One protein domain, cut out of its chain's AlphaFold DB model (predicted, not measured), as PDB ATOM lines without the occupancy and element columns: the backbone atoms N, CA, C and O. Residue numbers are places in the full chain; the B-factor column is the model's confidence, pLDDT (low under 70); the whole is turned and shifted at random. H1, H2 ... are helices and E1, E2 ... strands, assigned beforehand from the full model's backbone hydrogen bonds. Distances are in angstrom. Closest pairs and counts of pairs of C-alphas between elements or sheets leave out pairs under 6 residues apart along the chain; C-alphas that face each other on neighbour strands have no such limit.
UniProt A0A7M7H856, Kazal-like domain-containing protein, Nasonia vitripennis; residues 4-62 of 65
ATOM      1  N   GLN A   4      21.220 -29.221  21.036       70.31
ATOM      2  CA  GLN A   4      21.057 -28.239  19.965       70.31
ATOM      3  C   GLN A   4      22.241 -27.254  19.893       70.31
ATOM      4  O   GLN A   4      22.762 -26.992  18.817       70.31
ATOM      5  N   LEU A   5      22.740 -26.771  21.037       71.69
ATOM      6  CA  LEU A   5      23.863 -25.825  21.109       71.69
ATOM      7  C   LEU A   5      25.197 -26.468  20.689       71.69
ATOM      8  O   LEU A   5      26.050 -25.803  20.113       71.69
ATOM      9  N   VAL A   6      25.357 -27.772  20.942       76.62
ATOM     10  CA  VAL A   6      26.537 -28.547  20.524       76.62
ATOM     11  C   VAL A   6      26.557 -28.708  19.000       76.62
ATOM     12  O   VAL A   6      27.563 -28.395  18.373       76.62
ATOM     13  N   PHE A   7      25.439 -29.106  18.385       77.88
ATOM     14  CA  PHE A   7      25.323 -29.235  16.925       77.88
ATOM     15  C   PHE A   7      25.540 -27.910  16.187       77.88
ATOM     16  O   PHE A   7      26.232 -27.877  15.172       77.88
ATOM     17  N   VAL A   8      25.006 -26.811  16.725       78.38
ATOM     18  CA  VAL A   8      25.219 -25.465  16.174       78.38
ATOM     19  C   VAL A   8      26.706 -25.099  16.165       78.38
ATOM     20  O   VAL A   8      27.198 -24.579  15.169       78.38
ATOM     21  N   PHE A   9      27.452 -25.434  17.219       77.69
ATOM     22  CA  PHE A   9      28.893 -25.176  17.284       77.69
ATOM     23  C   PHE A   9      29.681 -25.995  16.247       77.69
ATOM     24  O   PHE A   9      30.548 -25.454  15.569       77.69
ATOM     25  N   PHE A  10      29.340 -27.272  16.047       73.81
ATOM     26  CA  PHE A  10      29.974 -28.108  15.017       73.81
ATOM     27  C   PHE A  10      29.686 -27.616  13.591       73.81
ATOM     28  O   PHE A  10      30.578 -27.639  12.748       73.81
ATOM     29  N   ILE A  11      28.481 -27.107  13.325       73.19
ATOM     30  CA  ILE A  11      28.111 -26.543  12.018       73.19
ATOM     31  C   ILE A  11      28.856 -25.226  11.747       73.19
ATOM     32  O   ILE A  11      29.376 -25.032  10.650       73.19
ATOM     33  N   VAL A  12      28.981 -24.345  12.745       72.31
ATOM     34  CA  VAL A  12      29.747 -23.086  12.624       72.31
ATOM     35  C   VAL A  12      31.234 -23.360  12.377       72.31
ATOM     36  O   VAL A  12      31.854 -22.705  11.542       72.31
ATOM     37  N   MET A  13      31.793 -24.372  13.039       62.75
ATOM     38  CA  MET A  13      33.194 -24.772  12.872       62.75
ATOM     39  C   MET A  13      33.479 -25.392  11.493       62.75
ATOM     40  O   MET A  13      34.573 -25.216  10.965       62.75
ATOM     41  N   ILE A  14      32.502 -26.060  10.872       67.56
ATOM     42  CA  ILE A  14      32.610 -26.558   9.488       67.56
ATOM     43  C   ILE A  14      32.465 -25.407   8.476       67.56
ATOM     44  O   ILE A  14      33.125 -25.400   7.440       67.56
ATOM     45  N   ALA A  15      31.641 -24.401   8.774       58.44
ATOM     46  CA  ALA A  15      31.365 -23.289   7.864       58.44
ATOM     47  C   ALA A  15      32.537 -22.296   7.687       58.44
ATOM     48  O   ALA A  15      32.626 -21.652   6.644       58.44
ATOM     49  N   MET A  16      33.471 -22.184   8.641       57.69
ATOM     50  CA  MET A  16      34.692 -21.363   8.492       57.69
ATOM     51  C   MET A  16      35.802 -22.044   7.663       57.69
ATOM     52  O   MET A  16      36.882 -21.479   7.498       57.69
ATOM     53  N   ALA A  17      35.565 -23.253   7.151       58.28
ATOM     54  CA  ALA A  17      36.622 -24.139   6.673       58.28
ATOM     55  C   ALA A  17      37.110 -23.927   5.222       58.28
ATOM     56  O   ALA A  17      38.009 -24.651   4.817       58.28
ATOM     57  N   PHE A  18      36.604 -22.978   4.423       63.59
ATOM     58  CA  PHE A  18      37.092 -22.798   3.036       63.59
ATOM     59  C   PHE A  18      37.146 -21.331   2.587       63.59
ATOM     60  O   PHE A  18      36.481 -20.916   1.640       63.59
ATOM     61  N   GLY A  19      37.965 -20.527   3.264       71.19
ATOM     62  CA  GLY A  19      38.273 -19.159   2.852       71.19
ATOM     63  C   GLY A  19      39.769 -18.879   2.934       71.19
ATOM     64  O   GLY A  19      40.455 -19.368   3.825       71.19
ATOM     65  N   CYS A  20      40.278 -18.081   2.000       88.69
ATOM     66  CA  CYS A  20      41.644 -17.582   2.056       88.69
ATOM     67  C   CYS A  20      41.781 -16.532   3.170       88.69
ATOM     68  O   CYS A  20      41.069 -15.523   3.162       88.69
ATOM     69  N   ILE A  21      42.693 -16.750   4.119       92.44
ATOM     70  CA  ILE A  21      42.965 -15.794   5.197       92.44
ATOM     71  C   ILE A  21      44.042 -14.820   4.719       92.44
ATOM     72  O   ILE A  21      45.218 -15.167   4.675       92.44
ATOM     73  N   CYS A  22      43.639 -13.588   4.401       95.88
ATOM     74  CA  CYS A  22      44.557 -12.525   3.999       95.88
ATOM     75  C   CYS A  22      44.303 -11.209   4.740       95.88
ATOM     76  O   CYS A  22      43.153 -10.889   5.065       95.88
ATOM     77  N   PRO A  23      45.357 -10.398   4.954       95.94
ATOM     78  CA  PRO A  23      45.197  -9.010   5.360       95.94
ATOM     79  C   PRO A  23      44.428  -8.207   4.300       95.94
ATOM     80  O   PRO A  23      44.394  -8.548   3.116       95.94
ATOM     81  N   ARG A  24      43.811  -7.105   4.739       95.56
ATOM     82  CA  ARG A  24      43.042  -6.183   3.885       95.56
ATOM     83  C   ARG A  24      43.858  -4.962   3.435       95.56
ATOM     84  O   ARG A  24      43.293  -3.903   3.187       95.56
ATOM     85  N   ASN A  25      45.180  -5.090   3.367       97.69
ATOM     86  CA  ASN A  25      46.057  -4.060   2.812       97.69
ATOM     87  C   ASN A  25      45.882  -3.971   1.291       97.69
ATOM     88  O   ASN A  25      45.695  -4.990   0.621       97.69
ATOM     89  N   TYR A  26      45.989  -2.750   0.768       97.81
ATOM     90  CA  TYR A  26      45.964  -2.480  -0.662       97.81
ATOM     91  C   TYR A  26      47.394  -2.300  -1.179       97.81
ATOM     92  O   TYR A  26      48.030  -1.275  -0.943       97.81
ATOM     93  N   GLN A  27      47.913  -3.342  -1.820       98.38
ATOM     94  CA  GLN A  27      49.215  -3.401  -2.488       98.38
ATOM     95  C   GLN A  27      49.032  -4.190  -3.795       98.38
ATOM     96  O   GLN A  27      49.355  -5.380  -3.839       98.38
ATOM     97  N   PRO A  28      48.414  -3.562  -4.808       98.38
ATOM     98  CA  PRO A  28      47.854  -4.253  -5.961       98.38
ATOM     99  C   PRO A  28      48.893  -5.043  -6.765       98.38
ATOM    100  O   PRO A  28      50.026  -4.600  -6.942       98.38
ATOM    101  N   VAL A  29      48.475  -6.200  -7.287       98.75
ATOM    102  CA  VAL A  29      49.220  -6.975  -8.290       98.75
ATOM    103  C   VAL A  29      48.294  -7.385  -9.436       98.75
ATOM    104  O   VAL A  29      47.113  -7.664  -9.212       98.75
ATOM    105  N   CYS A  30      48.838  -7.443 -10.646       98.75
ATOM    106  CA  CYS A  30      48.146  -7.882 -11.849       98.75
ATOM    107  C   CYS A  30      48.638  -9.272 -12.258       98.75
ATOM    108  O   CYS A  30      49.852  -9.481 -12.360       98.75
ATOM    109  N   ASP A  31      47.727 -10.216 -12.499       98.62
ATOM    110  CA  ASP A  31      48.093 -11.540 -13.012       98.62
ATOM    111  C   ASP A  31      48.225 -11.584 -14.548       98.62
ATOM    112  O   ASP A  31      47.909 -10.628 -15.261       98.62
ATOM    113  N   ASN A  32      48.724 -12.705 -15.072       98.44
ATOM    114  CA  ASN A  32      48.921 -12.967 -16.502       98.44
ATOM    115  C   ASN A  32      47.631 -12.992 -17.334       98.44
ATOM    116  O   ASN A  32      47.711 -13.000 -18.562       98.44
ATOM    117  N   LEU A  33      46.463 -12.994 -16.691       97.81
ATOM    118  CA  LEU A  33      45.158 -12.916 -17.345       97.81
ATOM    119  C   LEU A  33      44.550 -11.508 -17.253       97.81
ATOM    120  O   LEU A  33      43.407 -11.309 -17.664       97.81
ATOM    121  N   GLY A  34      45.297 -10.529 -16.732       97.81
ATOM    122  CA  GLY A  34      44.837  -9.151 -16.574       97.81
ATOM    123  C   GLY A  34      43.859  -8.962 -15.416       97.81
ATOM    124  O   GLY A  34      43.113  -7.981 -15.399       97.81
ATOM    125  N   LYS A  35      43.822  -9.888 -14.450       98.06
ATOM    126  CA  LYS A  35      42.982  -9.761 -13.259       98.06
ATOM    127  C   LYS A  35      43.754  -9.099 -12.116       98.06
ATOM    128  O   LYS A  35      44.869  -9.484 -11.759       98.06
ATOM    129  N   GLN A  36      43.094  -8.110 -11.518       98.44
ATOM    130  CA  GLN A  36      43.567  -7.371 -10.355       98.44
ATOM    131  C   GLN A  36      43.409  -8.190  -9.070       98.44
ATOM    132  O   GLN A  36      42.320  -8.686  -8.767       98.44
ATOM    133  N   HIS A  37      44.462  -8.235  -8.255       98.00
ATOM    134  CA  HIS A  37      44.415  -8.723  -6.875       98.00
ATOM    135  C   HIS A  37      44.822  -7.591  -5.934       98.00
ATOM    136  O   HIS A  37      45.799  -6.890  -6.197       98.00
ATOM    137  N   ASN A  38      44.079  -7.381  -4.842       98.12
ATOM    138  CA  ASN A  38      44.324  -6.235  -3.948       98.12
ATOM    139  C   ASN A  38      45.652  -6.342  -3.197       98.12
ATOM    140  O   ASN A  38      46.168  -5.338  -2.719       98.12
ATOM    141  N   ASN A  39      46.175  -7.558  -3.054       97.94
ATOM    142  CA  ASN A  39      47.501  -7.819  -2.533       97.94
ATOM    143  C   ASN A  39      48.012  -9.179  -3.004       97.94
ATOM    144  O   ASN A  39      47.260 -10.019  -3.505       97.94
ATOM    145  N   LEU A  40      49.308  -9.396  -2.787       98.50
ATOM    146  CA  LEU A  40      49.990 -10.643  -3.111       98.50
ATOM    147  C   LEU A  40      49.370 -11.867  -2.415       98.50
ATOM    148  O   LEU A  40      49.324 -12.943  -2.998       98.50
ATOM    149  N   CYS A  41      48.861 -11.712  -1.189       98.12
ATOM    150  CA  CYS A  41      48.234 -12.816  -0.462       98.12
ATOM    151  C   CYS A  41      46.975 -13.315  -1.189       98.12
ATOM    152  O   CYS A  41      46.818 -14.514  -1.414       98.12
ATOM    153  N   LEU A  42      46.110 -12.396  -1.630       97.81
ATOM    154  CA  LEU A  42      44.908 -12.743  -2.392       97.81
ATOM    155  C   LEU A  42      45.246 -13.341  -3.764       97.81
ATOM    156  O   LEU A  42      44.562 -14.274  -4.187       97.81
ATOM    157  N   PHE A  43      46.314 -12.865  -4.416       98.44
ATOM    158  CA  PHE A  43      46.836 -13.492  -5.634       98.44
ATOM    159  C   PHE A  43      47.235 -14.949  -5.385       98.44
ATOM    160  O   PHE A  43      46.784 -15.826  -6.115       98.44
ATOM    161  N   ASN A  44      48.011 -15.232  -4.335       97.62
ATOM    162  CA  ASN A  44      48.453 -16.596  -4.029       97.62
ATOM    163  C   ASN A  44      47.266 -17.543  -3.818       97.62
ATOM    164  O   ASN A  44      47.247 -18.646  -4.353       97.62
ATOM    165  N   CYS A  45      46.227 -17.091  -3.119       96.56
ATOM    166  CA  CYS A  45      45.014 -17.887  -2.954       96.56
ATOM    167  C   CYS A  45      44.263 -18.132  -4.263       96.56
ATOM    168  O   CYS A  45      43.736 -19.224  -4.476       96.56
ATOM    169  N   ALA A  46      44.213 -17.139  -5.151       96.69
ATOM    170  CA  ALA A  46      43.659 -17.334  -6.482       96.69
ATOM    171  C   ALA A  46      44.519 -18.300  -7.314       96.69
ATOM    172  O   ALA A  46      43.962 -19.136  -8.021       96.69
ATOM    173  N   ALA A  47      45.847 -18.225  -7.201       97.56
ATOM    174  CA  ALA A  47      46.784 -19.113  -7.883       97.56
ATOM    175  C   ALA A  47      46.627 -20.563  -7.412       97.56
ATOM    176  O   ALA A  47      46.475 -21.454  -8.240       97.56
ATOM    177  N   GLU A  48      46.540 -20.810  -6.104       95.56
ATOM    178  CA  GLU A  48      46.271 -22.147  -5.563       95.56
ATOM    179  C   GLU A  48      44.936 -22.722  -6.061       95.56
ATOM    180  O   GLU A  48      44.846 -23.907  -6.390       95.56
ATOM    181  N   GLN A  49      43.886 -21.897  -6.129       94.12
ATOM    182  CA  GLN A  49      42.587 -22.314  -6.667       94.12
ATOM    183  C   GLN A  49      42.659 -22.600  -8.168       94.12
ATOM    184  O   GLN A  49      42.106 -23.597  -8.628       94.12
ATOM    185  N   ALA A  50      43.363 -21.760  -8.928       96.25
ATOM    186  CA  ALA A  50      43.578 -21.958 -10.354       96.25
ATOM    187  C   ALA A  50      44.348 -23.257 -10.624       96.25
ATOM    188  O   ALA A  50      43.919 -24.051 -11.460       96.25
ATOM    189  N   MET A  51      45.397 -23.540  -9.847       95.69
ATOM    190  CA  MET A  51      46.186 -24.768  -9.976       95.69
ATOM    191  C   MET A  51      45.338 -26.024  -9.757       95.69
ATOM    192  O   MET A  51      45.480 -26.996 -10.499       95.69
ATOM    193  N   ARG A  52      44.401 -26.009  -8.796       94.00
ATOM    194  CA  ARG A  52      43.446 -27.121  -8.586       94.00
ATOM    195  C   ARG A  52      42.530 -27.350  -9.791       94.00
ATOM    196  O   ARG A  52      42.070 -28.469  -9.991       94.00
ATOM    197  N   ASN A  53      42.313 -26.315 -10.597       95.19
ATOM    198  CA  ASN A  53      41.525 -26.360 -11.824       95.19
ATOM    199  C   ASN A  53      42.387 -26.578 -13.081       95.19
ATOM    200  O   ASN A  53      41.879 -26.450 -14.192       95.19
ATOM    201  N   GLY A  54      43.681 -26.892 -12.930       96.88
ATOM    202  CA  GLY A  54      44.597 -27.091 -14.057       96.88
ATOM    203  C   GLY A  54      45.003 -25.798 -14.772       96.88
ATOM    204  O   GLY A  54      45.446 -25.850 -15.915       96.88
ATOM    205  N   GLN A  55      44.841 -24.645 -14.121       97.75
ATOM    206  CA  GLN A  55      45.214 -23.338 -14.651       97.75
ATOM    207  C   GLN A  55      46.429 -22.776 -13.903       97.75
ATOM    208  O   GLN A  55      46.484 -22.795 -12.675       97.75
ATOM    209  N   GLU A  56      47.379 -22.213 -14.643       97.50
ATOM    210  CA  GLU A  56      48.539 -21.525 -14.078       97.50
ATOM    211  C   GLU A  56      48.313 -20.004 -14.064       97.50
ATOM    212  O   GLU A  56      48.030 -19.393 -15.099       97.50
ATOM    213  N   LEU A  57      48.433 -19.397 -12.879       98.19
ATOM    214  CA  LEU A  57      48.449 -17.946 -12.702       98.19
ATOM    215  C   LEU A  57      49.859 -17.489 -12.336       98.19
ATOM    216  O   LEU A  57      50.451 -17.993 -11.382       98.19
ATOM    217  N   THR A  58      50.368 -16.492 -13.053       98.25
ATOM    218  CA  THR A  58      51.647 -15.833 -12.764       98.25
ATOM    219  C   THR A  58      51.436 -14.333 -12.614       98.25
ATOM    220  O   THR A  58      50.453 -13.776 -13.099       98.25
ATOM    221  N   ILE A  59      52.338 -13.661 -11.903       98.56
ATOM    222  CA  ILE A  59      52.274 -12.206 -11.743       98.56
ATOM    223  C   ILE A  59      52.806 -11.559 -13.021       98.56
ATOM    224  O   ILE A  59      53.965 -11.761 -13.380       98.56
ATOM    225  N   ALA A  60      51.976 -10.751 -13.676       98.50
ATOM    226  CA  ALA A  60      52.387  -9.921 -14.801       98.50
ATOM    227  C   ALA A  60      53.052  -8.620 -14.327       98.50
ATOM    228  O   ALA A  60      54.062  -8.203 -14.893       98.50
ATOM    229  N   LYS A  61      52.489  -7.965 -13.298       98.38
ATOM    230  CA  LYS A  61      52.995  -6.692 -12.748       98.38
ATOM    231  C   LYS A  61      52.728  -6.577 -11.244       98.38
ATOM    232  O   LYS A  61      51.649  -6.931 -10.776       98.38
ATOM    233  N   TYR A  62      53.674  -6.002 -10.498       98.12
ATOM    234  CA  TYR A  62      53.507  -5.620  -9.082       98.12
ATOM    235  C   TYR A  62      52.886  -4.220  -8.942       98.12
ATOM    236  O   TYR A  62      53.406  -3.345  -8.251       98.12
TER     237      TYR A  62
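What this domain is: This is residues 4 to 62 of the 65 residues of the protein "Kazal-like domain-containing protein" of Nasonia vitripennis (UniProt A0A7M7H856). A small head, made of a short two-stranded sheet with helix H2 beside it, has a long arm sticking out from it: residues 4 to 18, which hold helix H1. The head is closely built, while H1 stands free of it. The printed part has 59 residues with two named helices and two named strands, in the order H1, E1, H2, E2; the sheet has the order E1 - E2 and is antiparallel, and the class is mostly helix. The whole is only just extended, close to loose, with a radius of gyration of the C-alphas of 15.7 A. Its outline is flat, spanning 50 by 29 by 11 A, and the arm makes much of the length.

Where its parts are: Strand E1 is residues 29 to 31, with C-alpha 29 at (49.220, -6.975, -8.290). Strand E2 is residues 59 to 61, and its last C-alpha, that of Lys 61, is at (52.995, -6.692, -12.748). Helix H2, the longest helix, is residues 40 to 52 and measures 18.6 A from first to last C-alpha. Helix H1 is residues 4 to 15 and measures 16.6 A, beginning with C-alpha 4 at (21.057, -28.239, 19.965).

How they stand to each other: E1 and E2 are antiparallel neighbours, with 125 degrees between their N-to-C directions. The C-alphas of Asp 31 and Ile 59 face each other at 4.4 A. Across the pair, N 30 and O 61 are within hydrogen-bond range at 2.9 A, and so are N 60 and O 30 at 2.8 A. Residues 29 to 30 of E1 also pair, antiparallel, with residues 36 to 37, a stretch too short to be named. E1 and H2 have 3 pairs of C-alphas within 8 A, the closest being those of Val 29 and Leu 40, 6.4 A apart. Within 10 A, H2 has 9 pairs of C-alphas with E1 and 4 with E2, made by its residues 40 to 47. H1 is apart from H2 and from E2. In H1 and H2 every O i to N i+4 pair is within hydrogen-bond range.

The domain as a whole: The two C-alphas farthest apart, those of Gln 4 and Lys 61, are 50.5 A from each other. Without residues 4 to 18 the body has 44 residues and spans 29 by 24 by 10 A, with a radius of gyration of 9.9 A. The link from H1 to E1, residues 16 to 28, is long; those from E1 to H2 and from H2 to E2 are short. The printed part has no cut. Its mean pLDDT is 89.6, and residues 13 to 18 are under 70.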